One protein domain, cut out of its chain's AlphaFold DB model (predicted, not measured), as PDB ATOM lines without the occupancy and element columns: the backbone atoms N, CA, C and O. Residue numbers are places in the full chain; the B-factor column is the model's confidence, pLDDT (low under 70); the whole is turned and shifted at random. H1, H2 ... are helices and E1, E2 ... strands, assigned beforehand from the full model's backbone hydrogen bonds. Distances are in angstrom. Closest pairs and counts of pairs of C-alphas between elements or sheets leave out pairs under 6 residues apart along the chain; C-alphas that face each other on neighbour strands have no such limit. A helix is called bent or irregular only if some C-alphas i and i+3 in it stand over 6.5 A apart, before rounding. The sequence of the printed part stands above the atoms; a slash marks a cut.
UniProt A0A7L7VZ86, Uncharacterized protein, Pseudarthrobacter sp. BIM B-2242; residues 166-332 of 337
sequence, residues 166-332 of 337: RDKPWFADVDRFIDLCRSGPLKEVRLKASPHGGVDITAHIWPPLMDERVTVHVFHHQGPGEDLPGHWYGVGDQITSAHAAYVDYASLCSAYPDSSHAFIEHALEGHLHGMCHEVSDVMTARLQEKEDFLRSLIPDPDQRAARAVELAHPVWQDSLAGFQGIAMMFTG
ATOM      1  N   ARG A 166     202.055 273.323 277.602       50.00
ATOM      2  CA  ARG A 166     201.813 271.996 278.209       50.00
ATOM      3  C   ARG A 166     201.060 272.046 279.542       50.00
ATOM      4  O   ARG A 166     200.426 271.060 279.903       50.00
ATOM      5  N   ASP A 167     201.116 273.168 280.258       60.44
ATOM      6  CA  ASP A 167     200.348 273.371 281.491       60.44
ATOM      7  C   ASP A 167     198.894 273.797 281.208       60.44
ATOM      8  O   ASP A 167     198.078 273.909 282.132       60.44
ATOM      9  N   LYS A 168     198.538 274.063 279.944       64.56
ATOM     10  CA  LYS A 168     197.181 274.449 279.564       64.56
ATOM     11  C   LYS A 168     196.255 273.240 279.621       64.56
ATOM     12  O   LYS A 168     196.604 272.176 279.111       64.56
ATOM     13  N   PRO A 169     195.029 273.401 280.152       74.31
ATOM     14  CA  PRO A 169     194.087 272.293 280.281       74.31
ATOM     15  C   PRO A 169     193.801 271.563 278.963       74.31
ATOM     16  O   PRO A 169     193.666 270.345 278.967       74.31
ATOM     17  N   TRP A 170     193.771 272.294 277.845       80.19
ATOM     18  CA  TRP A 170     193.419 271.753 276.532       80.19
ATOM     19  C   TRP A 170     194.533 270.924 275.870       80.19
ATOM     20  O   TRP A 170     194.275 270.229 274.894       80.19
ATOM     21  N   PHE A 171     195.768 270.917 276.392       76.44
ATOM     22  CA  PHE A 171     196.801 270.001 275.881       76.44
ATOM     23  C   PHE A 171     196.472 268.536 276.154       76.44
ATOM     24  O   PHE A 171     196.783 267.679 275.332       76.44
ATOM     25  N   ALA A 172     195.800 268.248 277.271       78.56
ATOM     26  CA  ALA A 172     195.346 266.896 277.570       78.56
ATOM     27  C   ALA A 172     194.354 266.384 276.512       78.56
ATOM     28  O   ALA A 172     194.301 265.187 276.249       78.56
ATOM     29  N   ASP A 173     193.585 267.285 275.907       84.81
ATOM     30  CA  ASP A 173     192.613 266.978 274.858       84.81
ATOM     31  C   ASP A 173     193.342 266.726 273.523       84.81
ATOM     32  O   ASP A 173     193.033 265.777 272.803       84.81
ATOM     33  N   VAL A 174     194.405 267.494 273.236       76.88
ATOM     34  CA  VAL A 174     195.319 267.229 272.107       76.88
ATOM     35  C   VAL A 174     195.984 265.855 272.242       76.88
ATOM     36  O   VAL A 174     196.015 265.095 271.275       76.88
ATOM     37  N   ASP A 175     196.481 265.508 273.430       77.88
ATOM     38  CA  ASP A 175     197.085 264.197 273.690       77.88
ATOM     39  C   ASP A 175     196.064 263.066 273.503       77.88
ATOM     40  O   ASP A 175     196.363 262.065 272.848       77.88
ATOM     41  N   ARG A 176     194.824 263.245 273.980       83.94
ATOM     42  CA  ARG A 176     193.745 262.276 273.737       83.94
ATOM     43  C   ARG A 176     193.405 262.155 272.255       83.94
ATOM     44  O   ARG A 176     193.244 261.038 271.771       83.94
ATOM     45  N   PHE A 177     193.371 263.255 271.506       87.12
ATOM     46  CA  PHE A 177     193.194 263.209 270.055       87.12
ATOM     47  C   PHE A 177     194.311 262.409 269.366       87.12
ATOM     48  O   PHE A 177     194.032 261.577 268.498       87.12
ATOM     49  N   ILE A 178     195.571 262.617 269.763       79.31
ATOM     50  CA  ILE A 178     196.719 261.845 269.263       79.31
ATOM     51  C   ILE A 178     196.538 260.355 269.575       79.31
ATOM     52  O   ILE A 178     196.748 259.509 268.701       79.31
ATOM     53  N   ASP A 179     196.124 260.021 270.795       81.06
ATOM     54  CA  ASP A 179     195.886 258.638 271.205       81.06
ATOM     55  C   ASP A 179     194.747 257.992 270.409       81.06
ATOM     56  O   ASP A 179     194.874 256.837 269.993       81.06
ATOM     57  N   LEU A 180     193.673 258.725 270.110       85.06
ATOM     58  CA  LEU A 180     192.590 258.253 269.241       85.06
ATOM     59  C   LEU A 180     193.079 258.009 267.805       85.06
ATOM     60  O   LEU A 180     192.742 256.982 267.215       85.06
ATOM     61  N   CYS A 181     193.944 258.879 267.273       78.19
ATOM     62  CA  CYS A 181     194.562 258.672 265.960       78.19
ATOM     63  C   CYS A 181     195.459 257.423 265.922       78.19
ATOM     64  O   CYS A 181     195.530 256.747 264.899       78.19
ATOM     65  N   ARG A 182     196.160 257.112 267.021       79.00
ATOM     66  CA  ARG A 182     197.101 255.979 267.108       79.00
ATOM     67  C   ARG A 182     196.436 254.640 267.399       79.00
ATOM     68  O   ARG A 182     196.916 253.606 266.942       79.00
ATOM     69  N   SER A 183     195.404 254.651 268.236       73.31
ATOM     70  CA  SER A 183     194.811 253.441 268.820       73.31
ATOM     71  C   SER A 183     193.635 252.881 268.021       73.31
ATOM     72  O   SER A 183     193.126 251.813 268.361       73.31
ATOM     73  N   GLY A 184     193.194 253.588 266.980       69.69
ATOM     74  CA  GLY A 184     192.003 253.245 266.214       69.69
ATOM     75  C   GLY A 184     192.258 252.448 264.931       69.69
ATOM     76  O   GLY A 184     193.378 252.390 264.420       69.69
ATOM     77  N   PRO A 185     191.191 251.878 264.344       80.56
ATOM     78  CA  PRO A 185     191.227 251.238 263.027       80.56
ATOM     79  C   PRO A 185     191.265 252.241 261.858       80.56
ATOM     80  O   PRO A 185     191.048 251.856 260.709       80.56
ATOM     81  N   LEU A 186     191.479 253.524 262.148       88.50
ATOM     82  CA  LEU A 186     191.279 254.617 261.208       88.50
ATOM     83  C   LEU A 186     192.485 254.788 260.292       88.50
ATOM     84  O   LEU A 186     193.632 254.759 260.743       88.50
ATOM     85  N   LYS A 187     192.213 255.032 259.013       86.88
ATOM     86  CA  LYS A 187     193.185 255.554 258.053       86.88
ATOM     87  C   LYS A 187     192.637 256.780 257.354       86.88
ATOM     88  O   LYS A 187     191.421 256.961 257.270       86.88
ATOM     89  N   GLU A 188     193.560 257.573 256.822       86.75
ATOM     90  CA  GLU A 188     193.259 258.712 255.956       86.75
ATOM     91  C   GLU A 188     192.257 259.682 256.597       86.75
ATOM     92  O   GLU A 188     191.302 260.131 255.959       86.75
ATOM     93  N   VAL A 189     192.437 259.971 257.887       88.50
ATOM     94  CA  VAL A 189     191.516 260.843 258.609       88.50
ATOM     95  C   VAL A 189     191.626 262.270 258.068       88.50
ATOM     96  O   VAL A 189     192.701 262.877 258.029       88.50
ATOM     97  N   ARG A 190     190.485 262.825 257.659       90.69
ATOM     98  CA  ARG A 190     190.339 264.185 257.135       90.69
ATOM     99  C   ARG A 190     189.340 264.964 257.971       90.69
ATOM    100  O   ARG A 190     188.225 264.508 258.206       90.69
ATOM    101  N   LEU A 191     189.748 266.152 258.383       90.88
ATOM    102  CA  LEU A 191     188.986 267.103 259.164       90.88
ATOM    103  C   LEU A 191     188.600 268.275 258.263       90.88
ATOM    104  O   LEU A 191     189.374 268.744 257.425       90.88
ATOM    105  N   LYS A 192     187.391 268.786 258.457       91.31
ATOM    106  CA  LYS A 192     186.882 269.959 257.755       91.31
ATOM    107  C   LYS A 192     186.065 270.810 258.714       91.31
ATOM    108  O   LYS A 192     185.394 270.291 259.593       91.31
ATOM    109  N   ALA A 193     186.094 272.127 258.532       86.81
ATOM    110  CA  ALA A 193     185.181 273.002 259.254       86.81
ATOM    111  C   ALA A 193     183.730 272.700 258.847       86.81
ATOM    112  O   ALA A 193     183.396 272.722 257.657       86.81
ATOM    113  N   SER A 194     182.886 272.456 259.844       88.50
ATOM    114  CA  SER A 194     181.451 272.278 259.658       88.50
ATOM    115  C   SER A 194     180.785 273.612 259.296       88.50
ATOM    116  O   SER A 194     181.111 274.650 259.885       88.50
ATOM    117  N   PRO A 195     179.795 273.621 258.381       82.38
ATOM    118  CA  PRO A 195     178.987 274.811 258.105       82.38
ATOM    119  C   PRO A 195     178.111 275.232 259.298       82.38
ATOM    120  O   PRO A 195     177.611 276.355 259.327       82.38
ATOM    121  N   HIS A 196     177.924 274.342 260.272       81.94
ATOM    122  CA  HIS A 196     177.121 274.545 261.475       81.94
ATOM    123  C   HIS A 196     177.961 274.916 262.710       81.94
ATOM    124  O   HIS A 196     177.416 275.031 263.806       81.94
ATOM    125  N   GLY A 197     179.272 275.125 262.535       76.12
ATOM    126  CA  GLY A 197     180.234 275.202 263.634       76.12
ATOM    127  C   GLY A 197     180.706 273.808 264.055       76.12
ATOM    128  O   GLY A 197     180.002 272.822 263.840       76.12
ATOM    129  N   GLY A 198     181.923 273.720 264.597       85.06
ATOM    130  CA  GLY A 198     182.559 272.437 264.906       85.06
ATOM    131  C   GLY A 198     183.338 271.842 263.728       85.06
ATOM    132  O   GLY A 198     183.618 272.509 262.721       85.06
ATOM    133  N   VAL A 199     183.729 270.581 263.876       90.88
ATOM    134  CA  VAL A 199     184.506 269.844 262.880       90.88
ATOM    135  C   VAL A 199     183.683 268.694 262.306       90.88
ATOM    136  O   VAL A 199     182.931 268.036 263.019       90.88
ATOM    137  N   ASP A 200     183.830 268.464 261.009       93.69
ATOM    138  CA  ASP A 200     183.388 267.251 260.334       93.69
ATOM    139  C   ASP A 200     184.621 266.384 260.081       93.69
ATOM    140  O   ASP A 200     185.636 266.872 259.576       93.69
ATOM    141  N   ILE A 201     184.541 265.104 260.428       95.38
ATOM    142  CA  ILE A 201     185.632 264.142 260.301       95.38
ATOM    143  C   ILE A 201     185.192 263.016 259.374       95.38
ATOM    144  O   ILE A 201     184.158 262.387 259.577       95.38
ATOM    145  N   THR A 202     186.000 262.744 258.355       95.00
ATOM    146  CA  THR A 202     185.872 261.578 257.473       95.00
ATOM    147  C   THR A 202     187.091 260.685 257.654       95.00
ATOM    148  O   THR A 202     188.203 261.188 257.788       95.00
ATOM    149  N   ALA A 203     186.896 259.372 257.649       94.31
ATOM    150  CA  ALA A 203     187.972 258.395 257.734       94.31
ATOM    151  C   ALA A 203     187.645 257.140 256.918       94.31
ATOM    152  O   ALA A 203     186.491 256.887 256.560       94.31
ATOM    153  N   HIS A 204     188.664 256.322 256.684       92.44
ATOM    154  CA  HIS A 204     188.521 254.983 256.131       92.44
ATOM    155  C   HIS A 204     188.845 253.928 257.185       92.44
ATOM    156  O   HIS A 204     189.745 254.103 258.006       92.44
ATOM    157  N   ILE A 205     188.119 252.815 257.140       90.56
ATOM    158  CA  ILE A 205     188.368 251.637 257.970       90.56
ATOM    159  C   ILE A 205     188.371 250.369 257.113       90.56
ATOM    160  O   ILE A 205     187.739 250.319 256.058       90.56
ATOM    161  N   TRP A 206     189.053 249.329 257.595       87.88
ATOM    162  CA  TRP A 206     189.084 247.998 256.983       87.88
ATOM    163  C   TRP A 206     188.498 247.001 257.971       87.88
ATOM    164  O   TRP A 206     189.231 246.486 258.824       87.88
ATOM    165  N   PRO A 207     187.178 246.754 257.917       84.69
ATOM    166  CA  PRO A 207     186.579 245.739 258.755       84.69
ATOM    167  C   PRO A 207     187.263 244.386 258.536       84.69
ATOM    168  O   PRO A 207     187.560 244.021 257.393       84.69
ATOM    169  N   PRO A 208     187.512 243.613 259.606       76.56
ATOM    170  CA  PRO A 208     188.044 242.269 259.466       76.56
ATOM    171  C   PRO A 208     187.154 241.456 258.524       76.56
ATOM    172  O   PRO A 208     185.932 241.499 258.649       76.56
ATOM    173  N   LEU A 209     187.766 240.664 257.639       75.94
ATOM    174  CA  LEU A 209     187.071 239.779 256.688       75.94
ATOM    175  C   LEU A 209     186.403 240.493 255.500       75.94
ATOM    176  O   LEU A 209     185.645 239.858 254.766       75.94
ATOM    177  N   MET A 210     186.700 241.774 255.290       79.50
ATOM    178  CA  MET A 210     186.349 242.498 254.072       79.50
ATOM    179  C   MET A 210     187.607 242.874 253.289       79.50
ATOM    180  O   MET A 210     188.591 243.325 253.871       79.50
ATOM    181  N   ASP A 211     187.546 242.721 251.966       79.81
ATOM    182  CA  ASP A 211     188.618 243.139 251.049       79.81
ATOM    183  C   ASP A 211     188.477 244.612 250.617       79.81
ATOM    184  O   ASP A 211     189.316 245.140 249.891       79.81
ATOM    185  N   GLU A 212     187.416 245.289 251.063       84.44
ATOM    186  CA  GLU A 212     187.082 246.658 250.677       84.44
ATOM    187  C   GLU A 212     187.147 247.608 251.876       84.44
ATOM    188  O   GLU A 212     186.753 247.265 252.995       84.44
ATOM    189  N   ARG A 213     187.625 248.834 251.622       89.25
ATOM    190  CA  ARG A 213     187.598 249.919 252.605       89.25
ATOM    191  C   ARG A 213     186.177 250.450 252.775       89.25
ATOM    192  O   ARG A 213     185.429 250.576 251.807       89.25
ATOM    193  N   VAL A 214     185.839 250.833 253.999       91.19
ATOM    194  CA  VAL A 214     184.568 251.472 254.341       91.19
ATOM    195  C   VAL A 214     184.835 252.919 254.728       91.19
ATOM    196  O   VAL A 214     185.647 253.186 255.613       91.19
ATOM    197  N   THR A 215     184.158 253.854 254.065       94.50
ATOM    198  CA  THR A 215     184.194 255.270 254.438       94.50
ATOM    199  C   THR A 215     183.206 255.514 255.570       94.50
ATOM    200  O   THR A 215     182.008 255.255 255.429       94.50
ATOM    201  N   VAL A 216     183.718 256.041 256.676       95.31
ATOM    202  CA  VAL A 216     182.944 256.436 257.852       95.31
ATOM    203  C   VAL A 216     183.107 257.926 258.096       95.31
ATOM    204  O   VAL A 216     184.157 258.505 257.811       95.31
ATOM    205  N   HIS A 217     182.067 258.564 258.614       95.75
ATOM    206  CA  HIS A 217     182.104 259.989 258.890       95.75
ATOM    207  C   HIS A 217     181.304 260.356 260.140       95.75
ATOM    208  O   HIS A 217     180.250 259.784 260.419       95.75
ATOM    209  N   VAL A 218     181.820 261.338 260.877       95.12
ATOM    210  CA  VAL A 218     181.132 262.025 261.972       95.12
ATOM    211  C   VAL A 218     181.071 263.495 261.607       95.12
ATOM    212  O   VAL A 218     182.098 264.106 261.325       95.12
ATOM    213  N   PHE A 219     179.874 264.055 261.555       93.88
ATOM    214  CA  PHE A 219     179.651 265.393 261.020       93.88
ATOM    215  C   PHE A 219     178.507 266.081 261.740       93.88
ATOM    216  O   PHE A 219     177.666 265.440 262.374       93.88
ATOM    217  N   HIS A 220     178.470 267.400 261.631       91.56
ATOM    218  CA  HIS A 220     177.365 268.183 262.143       91.56
ATOM    219  C   HIS A 220     176.232 268.217 261.122       91.56
ATOM    220  O   HIS A 220     176.416 268.589 259.961       91.56
ATOM    221  N   HIS A 221     175.030 267.886 261.571       90.12
ATOM    222  CA  HIS A 221     173.821 268.000 260.773       90.12
ATOM    223  C   HIS A 221     172.675 268.512 261.636       90.12
ATOM    224  O   HIS A 221     172.585 268.207 262.825       90.12
ATOM    225  N   GLN A 222     171.802 269.308 261.025       86.75
ATOM    226  CA  GLN A 222     170.556 269.748 261.633       86.75
ATOM    227  C   GLN A 222     169.404 269.027 260.941       86.75
ATOM    228  O   GLN A 222     169.071 269.325 259.790       86.75
ATOM    229  N   GLY A 223     168.820 268.062 261.647       79.25
ATOM    230  CA  GLY A 223     167.716 267.265 261.148       79.25
ATOM    231  C   GLY A 223     166.428 268.081 260.964       79.25
ATOM    232  O   GLY A 223     166.273 269.183 261.506       79.25
ATOM    233  N   PRO A 224     165.449 267.552 260.208       78.88
ATOM    234  CA  PRO A 224     164.163 268.211 260.022       78.88
ATOM    235  C   PRO A 224     163.433 268.433 261.356       78.88
ATOM    236  O   PRO A 224     163.001 267.482 262.002       78.88
ATOM    237  N   GLY A 225     163.245 269.700 261.735       80.94
ATOM    238  CA  GLY A 225     162.548 270.077 262.970       80.94
ATOM    239  C   GLY A 225     163.424 270.097 264.227       80.94
ATOM    240  O   GLY A 225     162.881 270.259 265.315       80.94
ATOM    241  N   GLU A 226     164.744 269.950 264.090       83.44
ATOM    242  CA  GLU A 226     165.689 270.138 265.192       83.44
ATOM    243  C   GLU A 226     166.022 271.624 265.379       83.44
ATOM    244  O   GLU A 226     166.260 272.349 264.410       83.44
ATOM    245  N   ASP A 227     166.065 272.079 266.633       82.50
ATOM    246  CA  ASP A 227     166.348 273.482 266.972       82.50
ATOM    247  C   ASP A 227     167.836 273.838 266.831       82.50
ATOM    248  O   ASP A 227     168.177 274.997 266.590       82.50
ATOM    249  N   LEU A 228     168.723 272.849 266.977       84.00
ATOM    250  CA  LEU A 228     170.173 273.013 266.925       84.00
ATOM    251  C   LEU A 228     170.818 271.860 266.141       84.00
ATOM    252  O   LEU A 228     170.316 270.738 266.206       84.00
ATOM    253  N   PRO A 229     171.925 272.118 265.423       86.50
ATOM    254  CA  PRO A 229     172.726 271.067 264.809       86.50
ATOM    255  C   PRO A 229     173.313 270.136 265.878       86.50
ATOM    256  O   PRO A 229     173.686 270.581 266.965       86.50
ATOM    257  N   GLY A 230     173.425 268.851 265.553       88.00
ATOM    258  CA  GLY A 230     174.056 267.839 266.400       88.00
ATOM    259  C   GLY A 230     175.052 266.984 265.625       88.00
ATOM    260  O   GLY A 230     175.167 267.111 264.405       88.00
ATOM    261  N   HIS A 231     175.757 266.095 266.326       90.94
ATOM    262  CA  HIS A 231     176.612 265.098 265.686       90.94
ATOM    263  C   HIS A 231     175.780 263.977 265.060       90.94
ATOM    264  O   HIS A 231     174.839 263.456 265.664       90.94
ATOM    265  N   TRP A 232     176.164 263.594 263.851       93.62
ATOM    266  CA  TRP A 232     175.588 262.503 263.085       93.62
ATOM    267  C   TRP A 232     176.700 261.570 262.627       93.62
ATOM    268  O   TRP A 232     177.822 261.996 262.351       93.62
ATOM    269  N   TYR A 233     176.370 260.289 262.563       95.31
ATOM    270  CA  TYR A 233     177.218 259.245 262.020       95.31
ATOM    271  C   TYR A 233     176.795 258.936 260.599       95.31
ATOM    272  O   TYR A 233     175.602 258.955 260.288       95.31
ATOM    273  N   GLY A 234     177.751 258.551 259.768       93.75
ATOM    274  CA  GLY A 234     177.424 257.867 258.538       93.75
ATOM    275  C   GLY A 234     178.484 256.902 258.047       93.75
ATOM    276  O   GLY A 234     179.656 256.955 258.427       93.75
ATOM    277  N   VAL A 235     178.003 255.966 257.236       94.38
ATOM    278  CA  VAL A 235     178.746 254.848 256.662       94.38
ATOM    279  C   VAL A 235     178.284 254.703 255.216       94.38
ATOM    280  O   VAL A 235     177.136 254.334 254.953       94.38
ATOM    281  N   GLY A 236     179.156 255.044 254.265       87.75
ATOM    282  CA  GLY A 236     178.742 255.220 252.870       87.75
ATOM    283  C   GLY A 236     177.601 256.239 252.751       87.75
ATOM    284  O   GLY A 236     177.736 257.368 253.215       87.75
ATOM    285  N   ASP A 237     176.471 255.830 252.170       86.62
ATOM    286  CA  ASP A 237     175.283 256.684 251.999       86.62
ATOM    287  C   ASP A 237     174.300 256.638 253.187       86.62
ATOM    288  O   ASP A 237     173.297 257.353 253.194       86.62
ATOM    289  N   GLN A 238     174.538 255.772 254.178       92.25
ATOM    290  CA  GLN A 238     173.664 255.646 255.346       92.25
ATOM    291  C   GLN A 238     174.076 256.652 256.418       92.25
ATOM    292  O   GLN A 238     175.258 256.755 256.738       92.25
ATOM    293  N   ILE A 239     173.101 257.351 257.007       91.50
ATOM    294  CA  ILE A 239     173.331 258.346 258.062       91.50
ATOM    295  C   ILE A 239     172.349 258.166 259.223       91.50
ATOM    296  O   ILE A 239     171.205 257.759 259.023       91.50
ATOM    297  N   THR A 240     172.777 258.494 260.440       90.50
ATOM    298  CA  THR A 240     171.929 258.479 261.639       90.50
ATOM    299  C   THR A 240     172.436 259.464 262.694       90.50
ATOM    300  O   THR A 240     173.598 259.865 262.672       90.50
ATOM    301  N   SER A 241     171.578 259.867 263.632       88.69
ATOM    302  CA  SER A 241     171.966 260.771 264.722       88.69
ATOM    303  C   SER A 241     172.837 260.045 265.751       88.69
ATOM    304  O   SER A 241     172.464 258.973 266.229       88.69
ATOM    305  N   ALA A 242     173.960 260.657 266.143       85.00
ATOM    306  CA  ALA A 242     174.888 260.106 267.136       85.00
ATOM    307  C   ALA A 242     174.323 260.120 268.565       85.00
ATOM    308  O   ALA A 242     174.751 259.352 269.420       85.00
ATOM    309  N   HIS A 243     173.369 261.013 268.832       80.38
ATOM    310  CA  HIS A 243     172.812 261.252 270.166       80.38
ATOM    311  C   HIS A 243     171.376 260.726 270.316       80.38
ATOM    312  O   HIS A 243     170.670 261.084 271.261       80.38
ATOM    313  N   ALA A 244     170.921 259.875 269.391       79.12
ATOM    314  CA  ALA A 244     169.664 259.164 269.557       79.12
ATOM    315  C   ALA A 244     169.721 258.267 270.807       79.12
ATOM    316  O   ALA A 244     170.750 257.671 271.111       79.12
ATOM    317  N   ALA A 245     168.591 258.120 271.514       72.19
ATOM    318  CA  ALA A 245     168.505 257.251 272.697       72.19
ATOM    319  C   ALA A 245     168.932 255.797 272.406       72.19
ATOM    320  O   ALA A 245     169.377 255.096 273.309       72.19
ATOM    321  N   TYR A 246     168.787 255.377 271.146       76.00
ATOM    322  CA  TYR A 246     169.354 254.158 270.585       76.00
ATOM    323  C   TYR A 246     169.806 254.479 269.163       76.00
ATOM    324  O   TYR A 246     168.966 254.705 268.288       76.00
ATOM    325  N   VAL A 247     171.117 254.545 268.939       83.56
ATOM    326  CA  VAL A 247     171.667 254.676 267.588       83.56
ATOM    327  C   VAL A 247     171.368 253.381 266.836       83.56
ATOM    328  O   VAL A 247     171.718 252.291 267.284       83.56
ATOM    329  N   ASP A 248     170.683 253.488 265.700       86.38
ATOM    330  CA  ASP A 248     170.337 252.332 264.867       86.38
ATOM    331  C   ASP A 248     171.529 251.908 263.995       86.38
ATOM    332  O   ASP A 248     171.546 252.098 262.775       86.38
ATOM    333  N   TYR A 249     172.556 251.351 264.642       86.94
ATOM    334  CA  TYR A 249     173.752 250.849 263.962       86.94
ATOM    335  C   TYR A 249     173.436 249.743 262.953       86.94
ATOM    336  O   TYR A 249     174.148 249.616 261.960       86.94
ATOM    337  N   ALA A 250     172.359 248.978 263.159       85.06
ATOM    338  CA  ALA A 250     171.948 247.925 262.237       85.06
ATOM    339  C   ALA A 250     171.501 248.505 260.888       85.06
ATOM    340  O   ALA A 250     171.957 248.047 259.840       85.06
ATOM    341  N   SER A 251     170.661 249.546 260.898       87.56
ATOM    342  CA  SER A 251     170.299 250.257 259.665       87.56
ATOM    343  C   SER A 251     171.508 250.963 259.049       87.56
ATOM    344  O   SER A 251     171.717 250.871 257.837       87.56
ATOM    345  N   LEU A 252     172.342 251.597 259.882       89.94
ATOM    346  CA  LEU A 252     173.552 252.300 259.448       89.94
ATOM    347  C   LEU A 252     174.542 251.377 258.721       89.94
ATOM    348  O   LEU A 252     175.113 251.750 257.700       89.94
ATOM    349  N   CYS A 253     174.712 250.153 259.222       90.81
ATOM    350  CA  CYS A 253     175.649 249.166 258.690       90.81
ATOM    351  C   CYS A 253     174.988 248.156 257.740       90.81
ATOM    352  O   CYS A 253     175.631 247.184 257.355       90.81
ATOM    353  N   SER A 254     173.727 248.363 257.342       90.88
ATOM    354  CA  SER A 254     172.926 247.382 256.586       90.88
ATOM    355  C   SER A 254     173.510 246.980 255.225       90.88
ATOM    356  O   SER A 254     173.186 245.913 254.705       90.88
ATOM    357  N   ALA A 255     174.391 247.808 254.654       89.25
ATOM    358  CA  ALA A 255     175.132 247.506 253.429       89.25
ATOM    359  C   ALA A 255     176.316 246.538 253.642       89.25
ATOM    360  O   ALA A 255     176.918 246.086 252.669       89.25
ATOM    361  N   TYR A 256     176.649 246.216 254.893       90.00
ATOM    362  CA  TYR A 256     177.830 245.452 255.278       90.00
ATOM    363  C   TYR A 256     177.455 244.170 256.028       90.00
ATOM    364  O   TYR A 256     176.406 244.117 256.675       90.00
ATOM    365  N   PRO A 257     178.305 243.127 255.984       88.75
ATOM    366  CA  PRO A 257     178.068 241.897 256.733       88.75
ATOM    367  C   PRO A 257     177.949 242.150 258.239       88.75
ATOM    368  O   PRO A 257     178.735 242.915 258.797       88.75
ATOM    369  N   ASP A 258     177.053 241.423 258.913       89.56
ATOM    370  CA  ASP A 258     176.843 241.515 260.370       89.56
ATOM    371  C   ASP A 258     178.142 241.342 261.178       89.56
ATOM    372  O   ASP A 258     178.323 241.954 262.229       89.56
ATOM    373  N   SER A 259     179.091 240.545 260.671       86.25
ATOM    374  CA  SER A 259     180.409 240.349 261.291       86.25
ATOM    375  C   SER A 259     181.252 241.626 261.378       86.25
ATOM    376  O   SER A 259     182.175 241.682 262.188       86.25
ATOM    377  N   SER A 260     180.950 242.632 260.558       87.88
ATOM    378  CA  SER A 260     181.665 243.909 260.488       87.88
ATOM    379  C   SER A 260     181.015 245.004 261.335       87.88
ATOM    380  O   SER A 260     181.672 246.000 261.629       87.88
ATOM    381  N   HIS A 261     179.752 244.844 261.751       90.94
ATOM    382  CA  HIS A 261     178.968 245.918 262.381       90.94
ATOM    383  C   HIS A 261     179.620 246.440 263.660       90.94
ATOM    384  O   HIS A 261     179.858 247.636 263.765       90.94
ATOM    385  N   ALA A 262     180.015 245.549 264.573       89.19
ATOM    386  CA  ALA A 262     180.650 245.939 265.835       89.19
ATOM    387  C   ALA A 262     181.981 246.693 265.635       89.19
ATOM    388  O   ALA A 262     182.357 247.537 266.442       89.19
ATOM    389  N   PHE A 263     182.707 246.393 264.554       90.19
ATOM    390  CA  PHE A 263     183.950 247.086 264.226       90.19
ATOM    391  C   PHE A 263     183.685 248.497 263.685       90.19
ATOM    392  O   PHE A 263     184.366 249.442 264.078       90.19
ATOM    393  N   ILE A 264     182.681 248.642 262.813       91.06
ATOM    394  CA  ILE A 264     182.245 249.939 262.275       91.06
ATOM    395  C   ILE A 264     181.683 250.819 263.402       91.06
ATOM    396  O   ILE A 264     182.052 251.986 263.511       91.06
ATOM    397  N   GLU A 265     180.848 250.246 264.270       91.50
ATOM    398  CA  GLU A 265     180.305 250.893 265.469       91.50
ATOM    399  C   GLU A 265     181.427 251.415 266.370       91.50
ATOM    400  O   GLU A 265     181.457 252.603 266.689       91.50
ATOM    401  N   HIS A 266     182.405 250.563 266.698       89.69
ATOM    402  CA  HIS A 266     183.541 250.958 267.524       89.69
ATOM    403  C   HIS A 266     184.362 252.094 266.897       89.69
ATOM    404  O   HIS A 266     184.744 253.026 267.601       89.69
ATOM    405  N   ALA A 267     184.598 252.054 265.582       90.06
ATOM    406  CA  ALA A 267     185.320 253.113 264.881       90.06
ATOM    407  C   ALA A 267     184.575 254.460 264.922       90.06
ATOM    408  O   ALA A 267     185.200 255.505 265.103       90.06
ATOM    409  N   LEU A 268     183.248 254.440 264.766       91.88
ATOM    410  CA  LEU A 268     182.413 255.639 264.803       91.88
ATOM    411  C   LEU A 268     182.302 256.221 266.214       91.88
ATOM    412  O   LEU A 268     182.672 257.374 266.424       91.88
ATOM    413  N   GLU A 269     181.800 255.435 267.166       89.31
ATOM    414  CA  GLU A 269     181.486 255.903 268.521       89.31
ATOM    415  C   GLU A 269     182.746 256.061 269.376       89.31
ATOM    416  O   GLU A 269     182.913 257.053 270.079       89.31
ATOM    417  N   GLY A 270     183.655 255.087 269.304       82.94
ATOM    418  CA  GLY A 270     184.843 255.039 270.150       82.94
ATOM    419  C   GLY A 270     185.960 255.970 269.691       82.94
ATOM    420  O   GLY A 270     186.678 256.510 270.531       82.94
ATOM    421  N   HIS A 271     186.106 256.172 268.375       88.75
ATOM    422  CA  HIS A 271     187.230 256.924 267.815       88.75
ATOM    423  C   HIS A 271     186.814 258.220 267.131       88.75
ATOM    424  O   HIS A 271     187.161 259.284 267.638       88.75
ATOM    425  N   LEU A 272     186.073 258.179 266.016       93.25
ATOM    426  CA  LEU A 272     185.773 259.409 265.263       93.25
ATOM    427  C   LEU A 272     184.960 260.411 266.090       93.25
ATOM    428  O   LEU A 272     185.228 261.611 266.029       93.25
ATOM    429  N   HIS A 273     183.971 259.941 266.854       92.44
ATOM    430  CA  HIS A 273     183.160 260.824 267.690       92.44
ATOM    431  C   HIS A 273     183.995 261.469 268.787       92.44
ATOM    432  O   HIS A 273     183.933 262.685 268.953       92.44
ATOM    433  N   GLY A 274     184.839 260.681 269.461       91.31
ATOM    434  CA  GLY A 274     185.810 261.185 270.430       91.31
ATOM    435  C   GLY A 274     186.712 262.259 269.822       91.31
ATOM    436  O   GLY A 274     186.813 263.350 270.366       91.31
ATOM    437  N   MET A 275     187.276 262.007 268.638       93.38
ATOM    438  CA  MET A 275     188.128 262.972 267.934       93.38
ATOM    439  C   MET A 275     187.401 264.291 267.648       93.38
ATOM    440  O   MET A 275     187.997 265.357 267.776       93.38
ATOM    441  N   CYS A 276     186.115 264.233 267.288       93.00
ATOM    442  CA  CYS A 276     185.292 265.419 267.051       93.00
ATOM    443  C   CYS A 276     185.142 266.279 268.316       93.00
ATOM    444  O   CYS A 276     185.255 267.508 268.243       93.00
ATOM    445  N   HIS A 277     184.941 265.642 269.475       91.62
ATOM    446  CA  HIS A 277     184.871 266.336 270.765       91.62
ATOM    447  C   HIS A 277     186.214 266.942 271.157       91.62
ATOM    448  O   HIS A 277     186.254 268.138 271.415       91.62
ATOM    449  N   GLU A 278     187.314 266.183 271.105       92.94
ATOM    450  CA  GLU A 278     188.633 266.702 271.514       92.94
ATOM    451  C   GLU A 278     189.050 267.931 270.679       92.94
ATOM    452  O   GLU A 278     189.555 268.921 271.210       92.94
ATOM    453  N   VAL A 279     188.780 267.918 269.366       89.94
ATOM    454  CA  VAL A 279     189.022 269.081 268.491       89.94
ATOM    455  C   VAL A 279     188.150 270.268 268.901       89.94
ATOM    456  O   VAL A 279     188.641 271.395 269.002       89.94
ATOM    457  N   SER A 280     186.859 270.026 269.135       89.25
ATOM    458  CA  SER A 280     185.897 271.072 269.494       89.25
ATOM    459  C   SER A 280     186.203 271.694 270.859       89.25
ATOM    460  O   SER A 280     186.099 272.915 271.012       89.25
ATOM    461  N   ASP A 281     186.636 270.888 271.826       90.00
ATOM    462  CA  ASP A 281     187.012 271.322 273.171       90.00
ATOM    463  C   ASP A 281     188.258 272.209 273.130       90.00
ATOM    464  O   ASP A 281     188.255 273.314 273.680       90.00
ATOM    465  N   VAL A 282     189.285 271.810 272.372       85.62
ATOM    466  CA  VAL A 282     190.503 272.617 272.191       85.62
ATOM    467  C   VAL A 282     190.195 273.933 271.497       85.62
ATOM    468  O   VAL A 282     190.661 274.989 271.928       85.62
ATOM    469  N   MET A 283     189.383 273.906 270.442       84.88
ATOM    470  CA  MET A 283     188.984 275.130 269.753       84.88
ATOM    471  C   MET A 283     188.205 276.066 270.681       84.88
ATOM    472  O   MET A 283     188.495 277.263 270.728       84.88
ATOM    473  N   THR A 284     187.274 275.529 271.470       86.56
ATOM    474  CA  THR A 284     186.507 276.298 272.460       86.56
ATOM    475  C   THR A 284     187.424 276.907 273.518       86.56
ATOM    476  O   THR A 284     187.325 278.101 273.808       86.56
ATOM    477  N   ALA A 285     188.367 276.129 274.052       85.31
ATOM    478  CA  ALA A 285     189.321 276.595 275.050       85.31
ATOM    479  C   ALA A 285     190.225 277.710 274.503       85.31
ATOM    480  O   ALA A 285     190.375 278.753 275.141       85.31
ATOM    481  N   ARG A 286     190.768 277.550 273.290       79.69
ATOM    482  CA  ARG A 286     191.605 278.578 272.646       79.69
ATOM    483  C   ARG A 286     190.823 279.858 272.351       79.69
ATOM    484  O   ARG A 286     191.359 280.952 272.526       79.69
ATOM    485  N   LEU A 287     189.558 279.749 271.940       79.94
ATOM    486  CA  LEU A 287     188.681 280.911 271.771       79.94
ATOM    487  C   LEU A 287     188.433 281.627 273.104       79.94
ATOM    488  O   LEU A 287     188.542 282.854 273.158       79.94
ATOM    489  N   GLN A 288     188.180 280.879 274.181       83.50
ATOM    490  CA  GLN A 288     187.983 281.440 275.519       83.50
ATOM    491  C   GLN A 288     189.232 282.178 276.018       83.50
ATOM    492  O   GLN A 288     189.119 283.288 276.536       83.50
ATOM    493  N   GLU A 289     190.429 281.624 275.808       79.94
ATOM    494  CA  GLU A 289     191.688 282.288 276.169       79.94
ATOM    495  C   GLU A 289     191.866 283.627 275.447       79.94
ATOM    496  O   GLU A 289     192.275 284.623 276.052       79.94
ATOM    497  N   LYS A 290     191.540 283.676 274.148       73.12
ATOM    498  CA  LYS A 290     191.586 284.930 273.385       73.12
ATOM    499  C   LYS A 290     190.532 285.914 273.868       73.12
ATOM    500  O   LYS A 290     190.829 287.103 273.967       73.12
ATOM    501  N   GLU A 291     189.336 285.446 274.208       77.62
ATOM    502  CA  GLU A 291     188.307 286.307 274.780       77.62
ATOM    503  C   GLU A 291     188.754 286.898 276.126       77.62
ATOM    504  O   GLU A 291     188.637 288.105 276.331       77.62
ATOM    505  N   ASP A 292     189.324 286.093 277.021       78.94
ATOM    506  CA  ASP A 292     189.808 286.556 278.326       78.94
ATOM    507  C   ASP A 292     190.977 287.537 278.191       78.94
ATOM    508  O   ASP A 292     191.024 288.562 278.882       78.94
ATOM    509  N   PHE A 293     191.871 287.305 277.229       75.06
ATOM    510  CA  PHE A 293     192.906 288.268 276.870       75.06
ATOM    511  C   PHE A 293     192.305 289.592 276.375       75.06
ATOM    512  O   PHE A 293     192.673 290.662 276.871       75.06
ATOM    513  N   LEU A 294     191.322 289.550 275.468       68.12
ATOM    514  CA  LEU A 294     190.619 290.748 275.002       68.12
ATOM    515  C   LEU A 294     189.899 291.481 276.139       68.12
ATOM    516  O   LEU A 294     189.922 292.711 276.175       68.12
ATOM    517  N   ARG A 295     189.290 290.758 277.089       74.50
ATOM    518  CA  ARG A 295     188.660 291.345 278.284       74.50
ATOM    519  C   ARG A 295     189.660 292.135 279.125       74.50
ATOM    520  O   ARG A 295     189.288 293.170 279.673       74.50
ATOM    521  N   SER A 296     190.911 291.677 279.199       74.12
ATOM    522  CA  SER A 296     191.975 292.358 279.946       74.12
ATOM    523  C   SER A 296     192.466 293.648 279.274       74.12
ATOM    524  O   SER A 296     192.895 294.571 279.966       74.12
ATOM    525  N   LEU A 297     192.370 293.736 277.941       72.19
ATOM    526  CA  LEU A 297     192.876 294.862 277.151       72.19
ATOM    527  C   LEU A 297     191.806 295.889 276.764       72.19
ATOM    528  O   LEU A 297     192.111 297.077 276.661       72.19
ATOM    529  N   ILE A 298     190.569 295.446 276.517       74.50
ATOM    530  CA  ILE A 298     189.485 296.266 275.965       74.50
ATOM    531  C   ILE A 298     188.320 296.323 276.970       74.50
ATOM    532  O   ILE A 298     187.502 295.395 277.043       74.50
ATOM    533  N   PRO A 299     188.193 297.426 277.735       78.00
ATOM    534  CA  PRO A 299     187.113 297.598 278.706       78.00
ATOM    535  C   PRO A 299     185.721 297.691 278.067       78.00
ATOM    536  O   PRO A 299     184.753 297.239 278.672       78.00
ATOM    537  N   ASP A 300     185.630 298.248 276.855       86.62
ATOM    538  CA  ASP A 300     184.381 298.436 276.108       86.62
ATOM    539  C   ASP A 300     183.845 297.092 275.554       86.62
ATOM    540  O   ASP A 300     184.519 296.470 274.726       86.62
ATOM    541  N   PRO A 301     182.658 296.624 275.990       82.38
ATOM    542  CA  PRO A 301     182.079 295.355 275.548       82.38
ATOM    543  C   PRO A 301     181.799 295.275 274.043       82.38
ATOM    544  O   PRO A 301     181.996 294.211 273.459       82.38
ATOM    545  N   ASP A 302     181.386 296.373 273.406       81.38
ATOM    546  CA  ASP A 302     180.978 296.352 271.995       81.38
ATOM    547  C   ASP A 302     182.202 296.222 271.077       81.38
ATOM    548  O   ASP A 302     182.224 295.418 270.141       81.38
ATOM    549  N   GLN A 303     183.282 296.941 271.401       75.88
ATOM    550  CA  GLN A 303     184.570 296.796 270.715       75.88
ATOM    551  C   GLN A 303     185.185 295.416 270.953       75.88
ATOM    552  O   GLN A 303     185.788 294.841 270.047       75.88
ATOM    553  N   ARG A 304     185.014 294.860 272.155       79.25
ATOM    554  CA  ARG A 304     185.483 293.514 272.483       79.25
ATOM    555  C   ARG A 304     184.765 292.449 271.661       79.25
ATOM    556  O   ARG A 304     185.434 291.579 271.118       79.25
ATOM    557  N   ALA A 305     183.442 292.538 271.537       73.56
ATOM    558  CA  ALA A 305     182.649 291.606 270.740       73.56
ATOM    559  C   ALA A 305     183.054 291.644 269.258       73.56
ATOM    560  O   ALA A 305     183.263 290.595 268.653       73.56
ATOM    561  N   ALA A 306     183.256 292.841 268.697       73.62
ATOM    562  CA  ALA A 306     183.741 292.992 267.325       73.62
ATOM    563  C   ALA A 306     185.123 292.337 267.126       73.62
ATOM    564  O   ALA A 306     185.313 291.569 266.185       73.62
ATOM    565  N   ARG A 307     186.070 292.568 268.048       70.31
ATOM    566  CA  ARG A 307     187.410 291.955 267.990       70.31
ATOM    567  C   ARG A 307     187.405 290.447 268.235       70.31
ATOM    568  O   ARG A 307     188.216 289.745 267.644       70.31
ATOM    569  N   ALA A 308     186.502 289.938 269.071       71.44
ATOM    570  CA  ALA A 308     186.375 288.504 269.318       71.44
ATOM    571  C   ALA A 308     185.971 287.755 268.039       71.44
ATOM    572  O   ALA A 308     186.552 286.719 267.727       71.44
ATOM    573  N   VAL A 309     185.044 288.317 267.254       72.44
ATOM    574  CA  VAL A 309     184.639 287.751 265.957       72.44
ATOM    575  C   VAL A 309     185.799 287.760 264.956       72.44
ATOM    576  O   VAL A 309     186.021 286.761 264.275       72.44
ATOM    577  N   GLU A 310     186.570 288.851 264.892       69.44
ATOM    578  CA  GLU A 310     187.745 288.951 264.010       69.44
ATOM    579  C   GLU A 310     188.824 287.906 264.339       69.44
ATOM    580  O   GLU A 310     189.451 287.362 263.431       69.44
ATOM    581  N   LEU A 311     189.033 287.605 265.625       69.88
ATOM    582  CA  LEU A 311     190.039 286.637 266.075       69.88
ATOM    583  C   LEU A 311     189.565 285.183 266.023       69.88
ATOM    584  O   LEU A 311     190.399 284.281 265.947       69.88
ATOM    585  N   ALA A 312     188.254 284.938 266.058       69.94
ATOM    586  CA  ALA A 312     187.723 283.582 266.122       69.94
ATOM    587  C   ALA A 312     188.068 282.758 264.875       69.94
ATOM    588  O   ALA A 312     188.454 281.596 264.981       69.94
ATOM    589  N   HIS A 313     187.973 283.369 263.693       71.25
ATOM    590  CA  HIS A 313     188.192 282.665 262.433       71.25
ATOM    591  C   HIS A 313     189.654 282.213 262.234       71.25
ATOM    592  O   HIS A 313     189.853 281.033 261.947       71.25
ATOM    593  N   PRO A 314     190.688 283.059 262.439       66.56
ATOM    594  CA  PRO A 314     192.083 282.610 262.396       66.56
ATOM    595  C   PRO A 314     192.402 281.508 263.415       66.56
ATOM    596  O   PRO A 314     192.983 280.492 263.052       66.56
ATOM    597  N   VAL A 315     191.949 281.649 264.670       70.00
ATOM    598  CA  VAL A 315     192.171 280.629 265.717       70.00
ATOM    599  C   VAL A 315     191.567 279.286 265.316       70.00
ATOM    600  O   VAL A 315     192.174 278.237 265.539       70.00
ATOM    601  N   TRP A 316     190.381 279.318 264.709       75.31
ATOM    602  CA  TRP A 316     189.714 278.126 264.209       75.31
ATOM    603  C   TRP A 316     190.504 277.462 263.080       75.31
ATOM    604  O   TRP A 316     190.758 276.259 263.134       75.31
ATOM    605  N   GLN A 317     190.924 278.242 262.082       73.38
ATOM    606  CA  GLN A 317     191.687 277.740 260.937       73.38
ATOM    607  C   GLN A 317     193.029 277.136 261.359       73.38
ATOM    608  O   GLN A 317     193.342 276.025 260.936       73.38
ATOM    609  N   ASP A 318     193.767 277.813 262.238       71.38
ATOM    610  CA  ASP A 318     195.061 277.338 262.730       71.38
ATOM    611  C   ASP A 318     194.915 276.052 263.550       71.38
ATOM    612  O   ASP A 318     195.679 275.103 263.376       71.38
ATOM    613  N   SER A 319     193.909 275.991 264.432       77.25
ATOM    614  CA  SER A 319     193.637 274.787 265.231       77.25
ATOM    615  C   SER A 319     193.275 273.606 264.335       77.25
ATOM    616  O   SER A 319     193.818 272.516 264.495       77.25
ATOM    617  N   LEU A 320     192.386 273.831 263.363       79.19
ATOM    618  CA  LEU A 320     191.956 272.802 262.424       79.19
ATOM    619  C   LEU A 320     193.129 272.286 261.583       79.19
ATOM    620  O   LEU A 320     193.266 271.077 261.421       79.19
ATOM    621  N   ALA A 321     193.987 273.181 261.087       72.44
ATOM    622  CA  ALA A 321     195.182 272.808 260.335       72.44
ATOM    623  C   ALA A 321     196.165 271.988 261.189       72.44
ATOM    624  O   ALA A 321     196.696 270.983 260.715       72.44
ATOM    625  N   GLY A 322     196.352 272.361 262.460       72.81
ATOM    626  CA  GLY A 322     197.164 271.601 263.412       72.81
ATOM    627  C   GLY A 322     196.646 270.174 263.615       72.81
ATOM    628  O   GLY A 322     197.391 269.213 263.427       72.81
ATOM    629  N   PHE A 323     195.353 270.018 263.915       80.56
ATOM    630  CA  PHE A 323     194.734 268.697 264.070       80.56
ATOM    631  C   PHE A 323     194.732 267.879 262.778       80.56
ATOM    632  O   PHE A 323     194.954 266.670 262.824       80.56
ATOM    633  N   GLN A 324     194.544 268.524 261.625       79.88
ATOM    634  CA  GLN A 324     194.674 267.874 260.323       79.88
ATOM    635  C   GLN A 324     196.082 267.298 260.128       79.88
ATOM    636  O   GLN A 324     196.215 266.151 259.703       79.88
ATOM    637  N   GLY A 325     197.127 268.050 260.486       67.06
ATOM    638  CA  GLY A 325     198.510 267.570 260.437       67.06
ATOM    639  C   GLY A 325     198.749 266.356 261.341       67.06
ATOM    640  O   GLY A 325     199.351 265.375 260.903       67.06
ATOM    641  N   ILE A 326     198.221 266.381 262.570       76.25
ATOM    642  CA  ILE A 326     198.295 265.249 263.512       76.25
ATOM    643  C   ILE A 326     197.592 264.015 262.935       76.25
ATOM    644  O   ILE A 326     198.164 262.923 262.915       76.25
ATOM    645  N   ALA A 327     196.366 264.184 262.440       78.19
ATOM    646  CA  ALA A 327     195.576 263.103 261.869       78.19
ATOM    647  C   ALA A 327     196.303 262.440 260.690       78.19
ATOM    648  O   ALA A 327     196.432 261.215 260.653       78.19
ATOM    649  N   MET A 328     196.854 263.235 259.770       74.31
ATOM    650  CA  MET A 328     197.612 262.730 258.619       74.31
ATOM    651  C   MET A 328     198.879 261.985 259.042       74.31
ATOM    652  O   MET A 328     199.172 260.919 258.508       74.31
ATOM    653  N   MET A 329     199.599 262.498 260.044       70.31
ATOM    654  CA  MET A 329     200.820 261.871 260.555       70.31
ATOM    655  C   MET A 329     200.575 260.458 261.100       70.31
ATOM    656  O   MET A 329     201.394 259.568 260.880       70.31
ATOM    657  N   PHE A 330     199.470 260.238 261.818       78.38
ATOM    658  CA  PHE A 330     199.212 258.957 262.491       78.38
ATOM    659  C   PHE A 330     198.308 258.003 261.709       78.38
ATOM    660  O   PHE A 330     198.365 256.794 261.936       78.38
ATOM    661  N   THR A 331     197.495 258.516 260.785       80.12
ATOM    662  CA  THR A 331     196.514 257.704 260.044       80.12
ATOM    663  C   THR A 331     196.851 257.539 258.560       80.12
ATOM    664  O   THR A 331     196.209 256.733 257.885       80.12
ATOM    665  N   GLY A 332     197.901 258.211 258.073       69.75
ATOM    666  CA  GLY A 332     198.393 258.116 256.698       69.75
ATOM    667  C   GLY A 332     197.727 259.099 255.730       69.75
ATOM    668  O   GLY A 332     196.763 259.791 256.072       69.75
TER     669      GLY A 332
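Overview. This is residues 166 to 332 of the 337 residues of an uncharacterized protein of Pseudarthrobacter sp. BIM B-2242 (UniProt A0A7L7VZ86). A five-stranded antiparallel sheet is covered on one face by part of a very long helix, H3, whose far portion runs on past the sheet; H4 folds back from there along edge strand E1, and H1 packs on H3 and on the end of H4. H1, H3 and H4 form an up-and-down bundle, each running against the one before it in the chain. The 167 printed residues hold four named helices and five named strands, in the order H1 E1 E2 E3 E4 E5 H2 H3 H4; the class is mixed, and the sheet's order E1 E2 E3 E4 E5 is a meander, each strand the antiparallel neighbour of the one before. The whole is compact, with a radius of gyration of the C-alphas of 17.9 A, and flat, spanning 61 by 39 by 21 A.

Along the chain. Find C-alpha 171 at (196.801, 270.001, 275.881); from there H1 runs to residue 183, 18.1 A. Next come E1, residues 187 to 193, E2, 199 to 205, E3, 214 to 221, 20.7 A long, E4, 230 to 235, and E5, 238 to 241. H2 is residues 249 to 252. H3, residues 258 to 297, spans 58.2 A and is irregular: C-alphas 259 and 262 are 7.2 A apart. H4, residues 301 to 331, spans 43.2 A, has a kink of 31 degrees near residue 310, and ends at C-alpha 331 (196.514, 257.704, 260.044).

Arrangement. Look first at the sheet: N 190 and O 202 of E1 and E2 are 2.8 A apart, N 203 and O 216 of E2 and E3 2.9 A, N 217 and O 234 of E3 and E4 2.9 A, and N 233 and O 240 of E4 and E5 2.8 A, within hydrogen-bond range. H3 and H4 are on the same face, making two layers, helices on one face of a sheet. H3 lies over E2, E3 and E4 at a height of 8.1 A over the sheet; its closest C-alphas to E2 are Cys 276 and Val 199, 6.1 A. H4 comes closest to E1 at the C-alphas of Thr 331 and Lys 187, 4.4 A. H3 and H4, a helical hairpin, touch, closest at the C-alphas of Glu 291 and Ala 308, 6.2 A. H1 touches H3 at a shallow tilt of 20 degrees, opposite ways, closest at the C-alphas of Asp 173 and Glu 278, 5.2 A. H2 only grazes the sheet. In H1 every O i to N i+4 pair is within hydrogen-bond range, in H3 31 of 36 and in H4 25 of 27; H2 is too short for such a pair.

Size, cuts and confidence. The C-alphas farthest apart, Leu 209 and Pro 299, are 61.9 A apart. The printed part has no cut and no long link. The mean pLDDT of the printed part is 83.0; look for values under 70 at residues 166 to 168 and 310 to 312, among others.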